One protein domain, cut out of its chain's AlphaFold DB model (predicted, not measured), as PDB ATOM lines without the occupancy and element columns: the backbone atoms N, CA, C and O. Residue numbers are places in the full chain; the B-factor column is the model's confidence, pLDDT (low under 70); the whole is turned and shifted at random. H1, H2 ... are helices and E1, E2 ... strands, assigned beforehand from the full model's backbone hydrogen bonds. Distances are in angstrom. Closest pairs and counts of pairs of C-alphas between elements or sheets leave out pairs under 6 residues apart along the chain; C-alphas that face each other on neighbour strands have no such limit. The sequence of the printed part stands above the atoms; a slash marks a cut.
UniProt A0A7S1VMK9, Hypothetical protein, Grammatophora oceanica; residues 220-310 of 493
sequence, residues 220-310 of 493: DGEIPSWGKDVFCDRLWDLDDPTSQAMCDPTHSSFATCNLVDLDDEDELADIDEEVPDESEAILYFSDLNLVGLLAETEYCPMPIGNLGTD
ATOM      1  N   ASP A 220     144.543 121.696 167.108       87.62
ATOM      2  CA  ASP A 220     145.925 121.344 167.462       87.62
ATOM      3  C   ASP A 220     146.751 122.554 167.970       87.62
ATOM      4  O   ASP A 220     147.955 122.644 167.732       87.62
ATOM      5  N   GLY A 221     146.100 123.493 168.673       87.00
ATOM      6  CA  GLY A 221     146.729 124.695 169.236       87.00
ATOM      7  C   GLY A 221     147.013 125.820 168.233       87.00
ATOM      8  O   GLY A 221     147.671 126.792 168.594       87.00
ATOM      9  N   GLU A 222     146.533 125.718 166.990       91.00
ATOM     10  CA  GLU A 222     146.697 126.747 165.958       91.00
ATOM     11  C   GLU A 222     145.348 127.191 165.377       91.00
ATOM     12  O   GLU A 222     144.406 126.402 165.268       91.00
ATOM     13  N   ILE A 223     145.267 128.449 164.926       93.44
ATOM     14  CA  ILE A 223     144.107 128.935 164.166       93.44
ATOM     15  C   ILE A 223     144.117 128.293 162.769       93.44
ATOM     16  O   ILE A 223     145.051 128.525 161.979       93.44
ATOM     17  N   PRO A 224     143.061 127.552 162.386       94.00
ATOM     18  CA  PRO A 224     142.948 126.990 161.049       94.00
ATOM     19  C   PRO A 224     142.936 128.076 159.970       94.00
ATOM     20  O   PRO A 224     142.534 129.214 160.195       94.00
ATOM     21  N   SER A 225     143.320 127.740 158.735       91.31
ATOM     22  CA  SER A 225     143.414 128.738 157.655       91.31
ATOM     23  C   SER A 225     142.108 129.482 157.367       91.31
ATOM     24  O   SER A 225     142.162 130.631 156.941       91.31
ATOM     25  N   TRP A 226     140.958 128.838 157.583       91.06
ATOM     26  CA  TRP A 226     139.635 129.441 157.416       91.06
ATOM     27  C   TRP A 226     139.275 130.418 158.546       91.06
ATOM     28  O   TRP A 226     138.424 131.274 158.348       91.06
ATOM     29  N   GLY A 227     139.927 130.326 159.709       92.81
ATOM     30  CA  GLY A 227     139.621 131.119 160.900       92.81
ATOM     31  C   GLY A 227     140.467 132.383 161.072       92.81
ATOM     32  O   GLY A 227     140.153 133.207 161.919       92.81
ATOM     33  N   LYS A 228     141.520 132.578 160.267       89.69
ATOM     34  CA  LYS A 228     142.530 133.646 160.458       89.69
ATOM     35  C   LYS A 228     142.027 135.090 160.321       89.69
ATOM     36  O   LYS A 228     142.763 136.003 160.671       89.69
ATOM     37  N   ASP A 229     140.839 135.280 159.753       87.19
ATOM     38  CA  ASP A 229     140.175 136.590 159.602       87.19
ATOM     39  C   ASP A 229     139.227 136.888 160.781       87.19
ATOM     40  O   ASP A 229     138.695 137.986 160.889       87.19
ATOM     41  N   VAL A 230     138.964 135.888 161.632       93.81
ATOM     42  CA  VAL A 230     137.895 135.910 162.642       93.81
ATOM     43  C   VAL A 230     138.425 135.655 164.051       93.81
ATOM     44  O   VAL A 230     137.993 136.328 164.978       93.81
ATOM     45  N   PHE A 231     139.365 134.722 164.203       95.56
ATOM     46  CA  PHE A 231     139.984 134.359 165.479       95.56
ATOM     47  C   PHE A 231     141.404 134.917 165.592       95.56
ATOM     48  O   PHE A 231     142.027 135.295 164.595       95.56
ATOM     49  N   CYS A 232     141.937 134.927 166.809       93.94
ATOM     50  CA  CYS A 232     143.285 135.390 167.126       93.94
ATOM     51  C   CYS A 232     143.980 134.467 168.141       93.94
ATOM     52  O   CYS A 232     143.345 133.657 168.798       93.94
ATOM     53  N   ASP A 233     145.305 134.546 168.233       91.31
ATOM     54  CA  ASP A 233     146.142 133.669 169.070       91.31
ATOM     55  C   ASP A 233     147.240 134.447 169.813       91.31
ATOM     56  O   ASP A 233     148.212 133.875 170.307       91.31
ATOM     57  N   ARG A 234     147.099 135.776 169.888       89.62
ATOM     58  CA  ARG A 234     147.995 136.637 170.666       89.62
ATOM     59  C   ARG A 234     147.410 136.805 172.061       89.62
ATOM     60  O   ARG A 234     146.260 137.209 172.160       89.62
ATOM     61  N   LEU A 235     148.186 136.509 173.101       89.38
ATOM     62  CA  LEU A 235     147.818 136.848 174.481       89.38
ATOM     63  C   LEU A 235     147.553 138.335 174.566       89.38
ATOM     64  O   LEU A 235     148.360 139.056 174.005       89.38
ATOM     65  N   TRP A 236     146.496 138.768 175.237       86.12
ATOM     66  CA  TRP A 236     146.285 140.163 175.593       86.12
ATOM     67  C   TRP A 236     147.518 140.649 176.374       86.12
ATOM     68  O   TRP A 236     148.137 139.892 177.107       86.12
ATOM     69  N   ASP A 237     147.958 141.874 176.105       83.25
ATOM     70  CA  ASP A 237     148.912 142.605 176.936       83.25
ATOM     71  C   ASP A 237     148.233 143.893 177.415       83.25
ATOM     72  O   ASP A 237     147.998 144.817 176.626       83.25
ATOM     73  N   LEU A 238     147.840 143.926 178.690       77.75
ATOM     74  CA  LEU A 238     147.221 145.103 179.313       77.75
ATOM     75  C   LEU A 238     148.199 146.277 179.502       77.75
ATOM     76  O   LEU A 238     147.761 147.432 179.539       77.75
ATOM     77  N   ASP A 239     149.506 146.013 179.583       82.25
ATOM     78  CA  ASP A 239     150.539 147.038 179.770       82.25
ATOM     79  C   ASP A 239     150.846 147.786 178.458       82.25
ATOM     80  O   ASP A 239     151.070 149.005 178.463       82.25
ATOM     81  N   ASP A 240     150.847 147.076 177.326       84.31
ATOM     82  CA  ASP A 240     151.013 147.629 175.979       84.31
ATOM     83  C   ASP A 240     150.053 146.987 174.957       84.31
ATOM     84  O   ASP A 240     150.479 146.268 174.039       84.31
ATOM     85  N   PRO A 241     148.752 147.326 175.017       80.19
ATOM     86  CA  PRO A 241     147.749 146.752 174.120       80.19
ATOM     87  C   PRO A 241     147.976 147.165 172.656       80.19
ATOM     88  O   PRO A 241     147.490 146.521 171.725       80.19
ATOM     89  N   THR A 242     148.751 148.229 172.414       82.12
ATOM     90  CA  THR A 242     149.061 148.697 171.058       82.12
ATOM     91  C   THR A 242     150.083 147.817 170.348       82.12
ATOM     92  O   THR A 242     150.035 147.705 169.122       82.12
ATOM     93  N   SER A 243     150.962 147.142 171.096       81.31
ATOM     94  CA  SER A 243     151.971 146.232 170.541       81.31
ATOM     95  C   SER A 243     151.367 145.008 169.840       81.31
ATOM     96  O   SER A 243     152.006 144.384 168.991       81.31
ATOM     97  N   GLN A 244     150.110 144.693 170.150       83.31
ATOM     98  CA  GLN A 244     149.390 143.531 169.639       83.31
ATOM     99  C   GLN A 244     148.182 143.894 168.791       83.31
ATOM    100  O   GLN A 244     147.413 143.002 168.420       83.31
ATOM    101  N   ALA A 245     148.032 145.180 168.473       90.50
ATOM    102  CA  ALA A 245     146.924 145.678 167.691       90.50
ATOM    103  C   ALA A 245     146.734 144.843 166.417       90.50
ATOM    104  O   ALA A 245     147.686 144.406 165.761       90.50
ATOM    105  N   MET A 246     145.477 144.621 166.070       92.44
ATOM    106  CA  MET A 246     145.038 143.945 164.861       92.44
ATOM    107  C   MET A 246     143.719 144.554 164.384       92.44
ATOM    108  O   MET A 246     143.243 145.538 164.946       92.44
ATOM    109  N   CYS A 247     143.165 144.026 163.298       94.12
ATOM    110  CA  CYS A 247     141.842 144.420 162.840       94.12
ATOM    111  C   CYS A 247     140.792 143.596 163.571       94.12
ATOM    112  O   CYS A 247     141.000 142.404 163.793       94.12
ATOM    113  N   ASP A 248     139.680 144.231 163.918       93.81
ATOM    114  CA  ASP A 248     138.504 143.508 164.381       93.81
ATOM    115  C   ASP A 248     137.905 142.646 163.243       93.81
ATOM    116  O   ASP A 248     138.191 142.905 162.066       93.81
ATOM    117  N   PRO A 249     137.028 141.665 163.535       92.62
ATOM    118  CA  PRO A 249     136.491 140.760 162.514       92.62
ATOM    119  C   PRO A 249     135.667 141.464 161.424       92.62
ATOM    120  O   PRO A 249     135.406 140.889 160.366       92.62
ATOM    121  N   THR A 250     135.220 142.705 161.658       92.75
ATOM    122  CA  THR A 250     134.501 143.508 160.654       92.75
ATOM    123  C   THR A 250     135.418 144.373 159.792       92.75
ATOM    124  O   THR A 250     134.960 144.959 158.806       92.75
ATOM    125  N   HIS A 251     136.706 144.459 160.141       94.75
ATOM    126  CA  HIS A 251     137.669 145.400 159.576       94.75
ATOM    127  C   HIS A 251     137.198 146.862 159.669       94.75
ATOM    128  O   HIS A 251     137.540 147.691 158.819       94.75
ATOM    129  N   SER A 252     136.395 147.209 160.671       93.44
ATOM    130  CA  SER A 252     135.962 148.585 160.917       93.44
ATOM    131  C   SER A 252     136.942 149.331 161.815       93.44
ATOM    132  O   SER A 252     137.122 150.533 161.639       93.44
ATOM    133  N   SER A 253     137.607 148.630 162.731       93.38
ATOM    134  CA  SER A 253     138.349 149.236 163.835       93.38
ATOM    135  C   SER A 253     139.617 148.459 164.173       93.38
ATOM    136  O   SER A 253     139.814 147.316 163.753       93.38
ATOM    137  N   PHE A 254     140.490 149.093 164.952       93.50
ATOM    138  CA  PHE A 254     141.610 148.405 165.584       93.50
ATOM    139  C   PHE A 254     141.125 147.691 166.841       93.50
ATOM    140  O   PHE A 254     140.336 148.248 167.613       93.50
ATOM    141  N   ALA A 255     141.651 146.494 167.064       92.69
ATOM    142  CA  ALA A 255     141.326 145.677 168.213       92.69
ATOM    143  C   ALA A 255     142.542 144.934 168.791       92.69
ATOM    144  O   ALA A 255     143.586 144.835 168.144       92.69
ATOM    145  N   THR A 256     142.389 144.397 169.998       92.31
ATOM    146  CA  THR A 256     143.260 143.387 170.610       92.31
ATOM    147  C   THR A 256     142.541 142.047 170.693       92.31
ATOM    148  O   THR A 256     141.313 141.966 170.618       92.31
ATOM    149  N   CYS A 257     143.322 140.982 170.832       93.38
ATOM    150  CA  CYS A 257     142.788 139.651 171.079       93.38
ATOM    151  C   CYS A 257     142.304 139.543 172.530       93.38
ATOM    152  O   CYS A 257     143.005 139.991 173.431       93.38
ATOM    153  N   ASN A 258     141.142 138.935 172.767       91.56
ATOM    154  CA  ASN A 258     140.617 138.690 174.118       91.56
ATOM    155  C   ASN A 258     141.139 137.380 174.749       91.56
ATOM    156  O   ASN A 258     140.430 136.755 175.539       91.56
ATOM    157  N   LEU A 259     142.326 136.924 174.350       92.38
ATOM    158  CA  LEU A 259     142.951 135.697 174.840       92.38
ATOM    159  C   LEU A 259     143.794 136.018 176.070       92.38
ATOM    160  O   LEU A 259     144.672 136.865 175.980       92.38
ATOM    161  N   VAL A 260     143.581 135.327 177.182       90.06
ATOM    162  CA  VAL A 260     144.335 135.549 178.427       90.06
ATOM    163  C   VAL A 260     145.026 134.275 178.889       90.06
ATOM    164  O   VAL A 260     144.621 133.176 178.501       90.06
ATOM    165  N   ASP A 261     146.050 134.432 179.725       89.94
ATOM    166  CA  ASP A 261     146.672 133.341 180.472       89.94
ATOM    167  C   ASP A 261     146.069 133.270 181.880       89.94
ATOM    168  O   ASP A 261     146.194 134.208 182.667       89.94
ATOM    169  N   LEU A 262     145.398 132.163 182.209       86.62
ATOM    170  CA  LEU A 262     144.769 131.983 183.519       86.62
ATOM    171  C   LEU A 262     145.794 131.842 184.658       86.62
ATOM    172  O   LEU A 262     145.432 132.003 185.825       86.62
ATOM    173  N   ASP A 263     147.065 131.576 184.337       86.81
ATOM    174  CA  ASP A 263     148.146 131.537 185.323       86.81
ATOM    175  C   ASP A 263     148.656 132.945 185.711       86.81
ATOM    176  O   ASP A 263     149.354 133.082 186.725       86.81
ATOM    177  N   ASP A 264     148.322 133.993 184.944       86.31
ATOM    178  CA  ASP A 264     148.742 135.376 185.205       86.31
ATOM    179  C   ASP A 264     147.709 136.133 186.063       86.31
ATOM    180  O   ASP A 264     146.931 136.963 185.595       86.31
ATOM    181  N   GLU A 265     147.698 135.840 187.370       82.31
ATOM    182  CA  GLU A 265     146.776 136.475 188.329       82.31
ATOM    183  C   GLU A 265     146.882 138.013 188.366       82.31
ATOM    184  O   GLU A 265     145.909 138.674 188.742       82.31
ATOM    185  N   ASP A 266     148.048 138.576 188.030       82.06
ATOM    186  CA  ASP A 266     148.255 140.025 188.026       82.06
ATOM    187  C   ASP A 266     147.513 140.659 186.835       82.06
ATOM    188  O   ASP A 266     146.823 141.661 187.028       82.06
ATOM    189  N   GLU A 267     147.573 140.051 185.644       78.81
ATOM    190  CA  GLU A 267     146.834 140.519 184.464       78.81
ATOM    191  C   GLU A 267     145.316 140.360 184.642       78.81
ATOM    192  O   GLU A 267     144.551 141.295 184.404       78.81
ATOM    193  N   LEU A 268     144.865 139.210 185.153       82.12
ATOM    194  CA  LEU A 268     143.439 138.945 185.382       82.12
ATOM    195  C   LEU A 268     142.795 139.908 186.388       82.12
ATOM    196  O   LEU A 268     141.590 140.151 186.324       82.12
ATOM    197  N   ALA A 269     143.567 140.446 187.336       79.62
ATOM    198  CA  ALA A 269     143.058 141.372 188.346       79.62
ATOM    199  C   ALA A 269     142.644 142.738 187.770       79.62
ATOM    200  O   ALA A 269     141.849 143.438 188.406       79.62
ATOM    201  N   ASP A 270     143.167 143.102 186.598       78.00
ATOM    202  CA  ASP A 270     142.894 144.365 185.909       78.00
ATOM    203  C   ASP A 270     141.812 144.227 184.813       78.00
ATOM    204  O   ASP A 270     141.490 145.200 184.127       78.00
ATOM    205  N   ILE A 271     141.211 143.039 184.668       77.94
ATOM    206  CA  ILE A 271     140.140 142.755 183.706       77.94
ATOM    207  C   ILE A 271     138.767 142.990 184.353       77.94
ATOM    208  O   ILE A 271     138.423 142.387 185.368       77.94
ATOM    209  N   ASP A 272     137.953 143.847 183.729       71.69
ATOM    210  CA  ASP A 272     136.568 144.128 184.151       71.69
ATOM    211  C   ASP A 272     135.546 143.070 183.660       71.69
ATOM    212  O   ASP A 272     134.372 143.117 184.034       71.69
ATOM    213  N   GLU A 273     135.978 142.118 182.827       72.62
ATOM    214  CA  GLU A 273     135.183 140.977 182.347       72.62
ATOM    215  C   GLU A 273     135.206 139.794 183.329       72.62
ATOM    216  O   GLU A 273     136.153 139.594 184.090       72.62
ATOM    217  N   GLU A 274     134.153 138.974 183.304       73.44
ATOM    218  CA  GLU A 274     134.085 137.766 184.129       73.44
ATOM    219  C   GLU A 274     135.075 136.716 183.610       73.44
ATOM    220  O   GLU A 274     134.873 136.108 182.559       73.44
ATOM    221  N   VAL A 275     136.161 136.506 184.356       75.75
ATOM    222  CA  VAL A 275     137.143 135.459 184.058       75.75
ATOM    223  C   VAL A 275     136.516 134.092 184.364       75.75
ATOM    224  O   VAL A 275     136.066 133.877 185.496       75.75
ATOM    225  N   PRO A 276     136.467 133.162 183.395       73.00
ATOM    226  CA  PRO A 276     135.834 131.866 183.599       73.00
ATOM    227  C   PRO A 276     136.630 130.986 184.572       73.00
ATOM    228  O   PRO A 276     137.860 131.026 184.610       73.00
ATOM    229  N   ASP A 277     135.924 130.148 185.335       70.56
ATOM    230  CA  ASP A 277     136.557 129.060 186.087       70.56
ATOM    231  C   ASP A 277     137.137 128.041 185.087       70.56
ATOM    232  O   ASP A 277     136.451 127.630 184.148       70.56
ATOM    233  N   GLU A 278     138.386 127.605 185.289       68.19
ATOM    234  CA  GLU A 278     139.055 126.598 184.443       68.19
ATOM    235  C   GLU A 278     138.214 125.327 184.243       68.19
ATOM    236  O   GLU A 278     138.335 124.646 183.227       68.19
ATOM    237  N   SER A 279     137.372 124.977 185.219       71.06
ATOM    238  CA  SER A 279     136.516 123.791 185.164       71.06
ATOM    239  C   SER A 279     135.273 123.945 184.285       71.06
ATOM    240  O   SER A 279     134.632 122.937 183.974       71.06
ATOM    241  N   GLU A 280     134.943 125.171 183.883       73.12
ATOM    242  CA  GLU A 280     133.801 125.511 183.028       73.12
ATOM    243  C   GLU A 280     134.240 126.009 181.639       73.12
ATOM    244  O   GLU A 280     133.446 125.986 180.698       73.12
ATOM    245  N   ALA A 281     135.506 126.414 181.493       77.56
ATOM    246  CA  ALA A 281     136.051 126.936 180.250       77.56
ATOM    247  C   ALA A 281     136.418 125.850 179.226       77.56
ATOM    248  O   ALA A 281     136.869 124.753 179.565       77.56
ATOM    249  N   ILE A 282     136.314 126.200 177.941       80.94
ATOM    250  CA  ILE A 282     136.841 125.380 176.847       80.94
ATOM    251  C   ILE A 282     138.288 125.802 176.587       80.94
ATOM    252  O   ILE A 282     138.554 126.863 176.023       80.94
ATOM    253  N   LEU A 283     139.235 124.963 177.012       83.50
ATOM    254  CA  LEU A 283     140.666 125.194 176.816       83.50
ATOM    255  C   LEU A 283     141.136 124.548 175.512       83.50
ATOM    256  O   LEU A 283     141.426 123.351 175.452       83.50
ATOM    257  N   TYR A 284     141.241 125.354 174.459       85.25
ATOM    258  CA  TYR A 284     141.678 124.870 173.148       85.25
ATOM    259  C   TYR A 284     143.195 124.638 173.037       85.25
ATOM    260  O   TYR A 284     143.663 123.917 172.151       85.25
ATOM    261  N   PHE A 285     143.986 125.237 173.929       85.69
ATOM    262  CA  PHE A 285     145.444 125.152 173.923       85.69
ATOM    263  C   PHE A 285     145.896 124.073 174.912       85.69
ATOM    264  O   PHE A 285     146.134 124.343 176.077       85.69
ATOM    265  N   SER A 286     146.016 122.824 174.455       74.94
ATOM    266  CA  SER A 286     146.113 121.635 175.328       74.94
ATOM    267  C   SER A 286     147.272 121.606 176.344       74.94
ATOM    268  O   SER A 286     147.232 120.802 177.273       74.94
ATOM    269  N   ASP A 287     148.300 122.441 176.162       72.19
ATOM    270  CA  ASP A 287     149.486 122.523 177.026       72.19
ATOM    271  C   ASP A 287     149.595 123.857 177.790       72.19
ATOM    272  O   ASP A 287     150.586 124.075 178.492       72.19
ATOM    273  N   LEU A 288     148.622 124.761 177.638       79.56
ATOM    274  CA  LEU A 288     148.649 126.104 178.211       79.56
ATOM    275  C   LEU A 288     147.286 126.449 178.823       79.56
ATOM    276  O   LEU A 288     146.245 126.111 178.266       79.56
ATOM    277  N   ASN A 289     147.287 127.181 179.933       87.06
ATOM    278  CA  ASN A 289     146.077 127.652 180.606       87.06
ATOM    279  C   ASN A 289     145.483 128.891 179.900       87.06
ATOM    280  O   ASN A 289     145.138 129.882 180.533       87.06
ATOM    281  N   LEU A 290     145.378 128.846 178.565       90.50
ATOM    282  CA  LEU A 290     144.903 129.970 177.757       90.50
ATOM    283  C   LEU A 290     143.426 129.844 177.408       90.50
ATOM    284  O   LEU A 290     142.977 128.788 176.950       90.50
ATOM    285  N   VAL A 291     142.701 130.952 177.528       90.44
ATOM    286  CA  VAL A 291     141.261 131.005 177.261       90.44
ATOM    287  C   VAL A 291     140.861 132.333 176.615       90.44
ATOM    288  O   VAL A 291     141.364 133.394 176.987       90.44
ATOM    289  N   GLY A 292     139.963 132.297 175.628       91.75
ATOM    290  CA  GLY A 292     139.264 133.506 175.185       91.75
ATOM    291  C   GLY A 292     138.214 133.896 176.223       91.75
ATOM    292  O   GLY A 292     137.532 133.028 176.739       91.75
ATOM    293  N   LEU A 293     138.041 135.173 176.542       88.44
ATOM    294  CA  LEU A 293     137.222 135.582 177.699       88.44
ATOM    295  C   LEU A 293     135.693 135.440 177.540       88.44
ATOM    296  O   LEU A 293     134.971 135.574 178.522       88.44
ATOM    297  N   LEU A 294     135.171 135.190 176.334       88.75
ATOM    298  CA  LEU A 294     133.723 135.203 176.081       88.75
ATOM    299  C   LEU A 294     133.125 133.799 175.955       88.75
ATOM    300  O   LEU A 294     133.298 133.125 174.933       88.75
ATOM    301  N   ALA A 295     132.339 133.405 176.958       89.12
ATOM    302  CA  ALA A 295     131.598 132.144 176.975       89.12
ATOM    303  C   ALA A 295     130.588 132.036 175.820       89.12
ATOM    304  O   ALA A 295     130.373 130.948 175.285       89.12
ATOM    305  N   GLU A 296     129.997 133.161 175.409       89.56
ATOM    306  CA  GLU A 296     129.031 133.261 174.310       89.56
ATOM    307  C   GLU A 296     129.661 132.854 172.971       89.56
ATOM    308  O   GLU A 296     129.026 132.215 172.136       89.56
ATOM    309  N   THR A 297     130.955 133.136 172.799       92.25
ATOM    310  CA  THR A 297     131.737 132.703 171.631       92.25
ATOM    311  C   THR A 297     132.369 131.321 171.811       92.25
ATOM    312  O   THR A 297     133.330 130.987 171.122       92.25
ATOM    313  N   GLU A 298     131.871 130.523 172.759       91.06
ATOM    314  CA  GLU A 298     132.459 129.241 173.169       91.06
ATOM    315  C   GLU A 298     133.940 129.370 173.564       91.06
ATOM    316  O   GLU A 298     134.749 128.495 173.261       91.06
ATOM    317  N   TYR A 299     134.318 130.483 174.199       91.50
ATOM    318  CA  TYR A 299     135.698 130.806 174.587       91.50
ATOM    319  C   TYR A 299     136.702 130.847 173.426       91.50
ATOM    320  O   TYR A 299     137.918 130.811 173.640       91.50
ATOM    321  N   CYS A 300     136.220 130.943 172.185       94.12
ATOM    322  CA  CYS A 300     137.086 131.187 171.047       94.12
ATOM    323  C   CYS A 300     137.775 132.550 171.201       94.12
ATOM    324  O   CYS A 300     137.109 133.542 171.501       94.12
ATOM    325  N   PRO A 301     139.098 132.637 170.998       94.81
ATOM    326  CA  PRO A 301     139.796 133.913 171.048       94.81
ATOM    327  C   PRO A 301     139.493 134.760 169.807       94.81
ATOM    328  O   PRO A 301     139.715 134.337 168.670       94.81
ATOM    329  N   MET A 302     139.000 135.971 170.037       93.94
ATOM    330  CA  MET A 302     138.470 136.909 169.050       93.94
ATOM    331  C   MET A 302     139.169 138.279 169.156       93.94
ATOM    332  O   MET A 302     139.449 138.752 170.262       93.94
ATOM    333  N   PRO A 303     139.428 138.973 168.031       93.00
ATOM    334  CA  PRO A 303     140.035 140.300 168.029       93.00
ATOM    335  C   PRO A 303     138.996 141.388 168.325       93.00
ATOM    336  O   PRO A 303     138.582 142.130 167.440       93.00
ATOM    337  N   ILE A 304     138.524 141.459 169.567       88.44
ATOM    338  CA  ILE A 304     137.369 142.289 169.957       88.44
ATOM    339  C   ILE A 304     137.676 143.311 171.055       88.44
ATOM    340  O   ILE A 304     136.834 144.160 171.347       88.44
ATOM    341  N   GLY A 305     138.872 143.275 171.648       83.25
ATOM    342  CA  GLY A 305     139.286 144.276 172.630       83.25
ATOM    343  C   GLY A 305     139.445 145.639 171.960       83.25
ATOM    344  O   GLY A 305     140.152 145.773 170.971       83.25
ATOM    345  N   ASN A 306     138.754 146.668 172.438       81.44
ATOM    346  CA  ASN A 306     138.650 147.943 171.727       81.44
ATOM    347  C   ASN A 306     139.885 148.841 171.942       81.44
ATOM    348  O   ASN A 306     140.151 149.271 173.060       81.44
ATOM    349  N   LEU A 307     140.577 149.221 170.860       84.88
ATOM    350  CA  LEU A 307     141.719 150.156 170.897       84.88
ATOM    351  C   LEU A 307     141.351 151.620 170.592       84.88
ATOM    352  O   LEU A 307     142.219 152.479 170.449       84.88
ATOM    353  N   GLY A 308     140.062 151.923 170.441       80.44
ATOM    354  CA  GLY A 308     139.543 153.278 170.242       80.44
ATOM    355  C   GLY A 308     139.714 153.855 168.832       80.44
ATOM    356  O   GLY A 308     139.121 154.891 168.548       80.44
ATOM    357  N   THR A 309     140.461 153.196 167.941       89.62
ATOM    358  CA  THR A 309     140.634 153.643 166.548       89.62
ATOM    359  C   THR A 309     139.569 153.016 165.650       89.62
ATOM    360  O   THR A 309     139.625 151.820 165.370       89.62
ATOM    361  N   ASP A 310     138.619 153.827 165.184       91.56
ATOM    362  CA  ASP A 310     137.593 153.452 164.206       91.56
ATOM    363  C   ASP A 310     137.996 153.977 162.820       91.56
ATOM    364  O   ASP A 310     138.047 155.185 162.580       91.56
TER     365      ASP A 310
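What this domain is: This is residues 220 to 310 of the 493 residues of the protein "Hypothetical protein" of Grammatophora oceanica (UniProt A0A7S1VMK9). With little regular structure, this domain has two small antiparallel ribbons, E1 - E4 and E2 - E3, end to end where E1 runs on into E2, amid long loops. Its 91 residues have two named helices and four strands, H1 E1 E2 H2 E3 E4, a mixed class holding only 27 residues. It is compact, radius of gyration of the C-alphas 12.6 A, spanning 36 by 31 by 22 A.

How they stand to each other: Look at E1, residues 253 to 257, antiparallel to E4, residues 303 to 310: N 256 and O 305 are 2.8 A apart, within hydrogen-bond range. E4 bends by 88 degrees at residue 307. E2, residues 259 to 261, is antiparallel to E3, residues 290 to 292, with N 260 and O 291 2.9 A apart, within hydrogen-bond range. The closest C-alphas of H1, residues 241 to 244, and E1 are Gln 244 and Thr 256, 6.2 A; of H2, residues 265 to 268, and E2, Leu 268 and Val 260, 7.8 A. Both helices are too short for O i to N i+4 pairs; each has 0 of 1 O i to N i+3 pairs within range.

Where its parts are: Find E1 beginning at C-alpha 253, (138.349, 149.236, 163.835), and running 12.8 A; E4, 13.9 A, ends at C-alpha 310, (137.593, 153.452, 164.206).

The domain as a whole: The printed part has no cut; the H2 to E3 link is long, and residue 278 has pLDDT under 70.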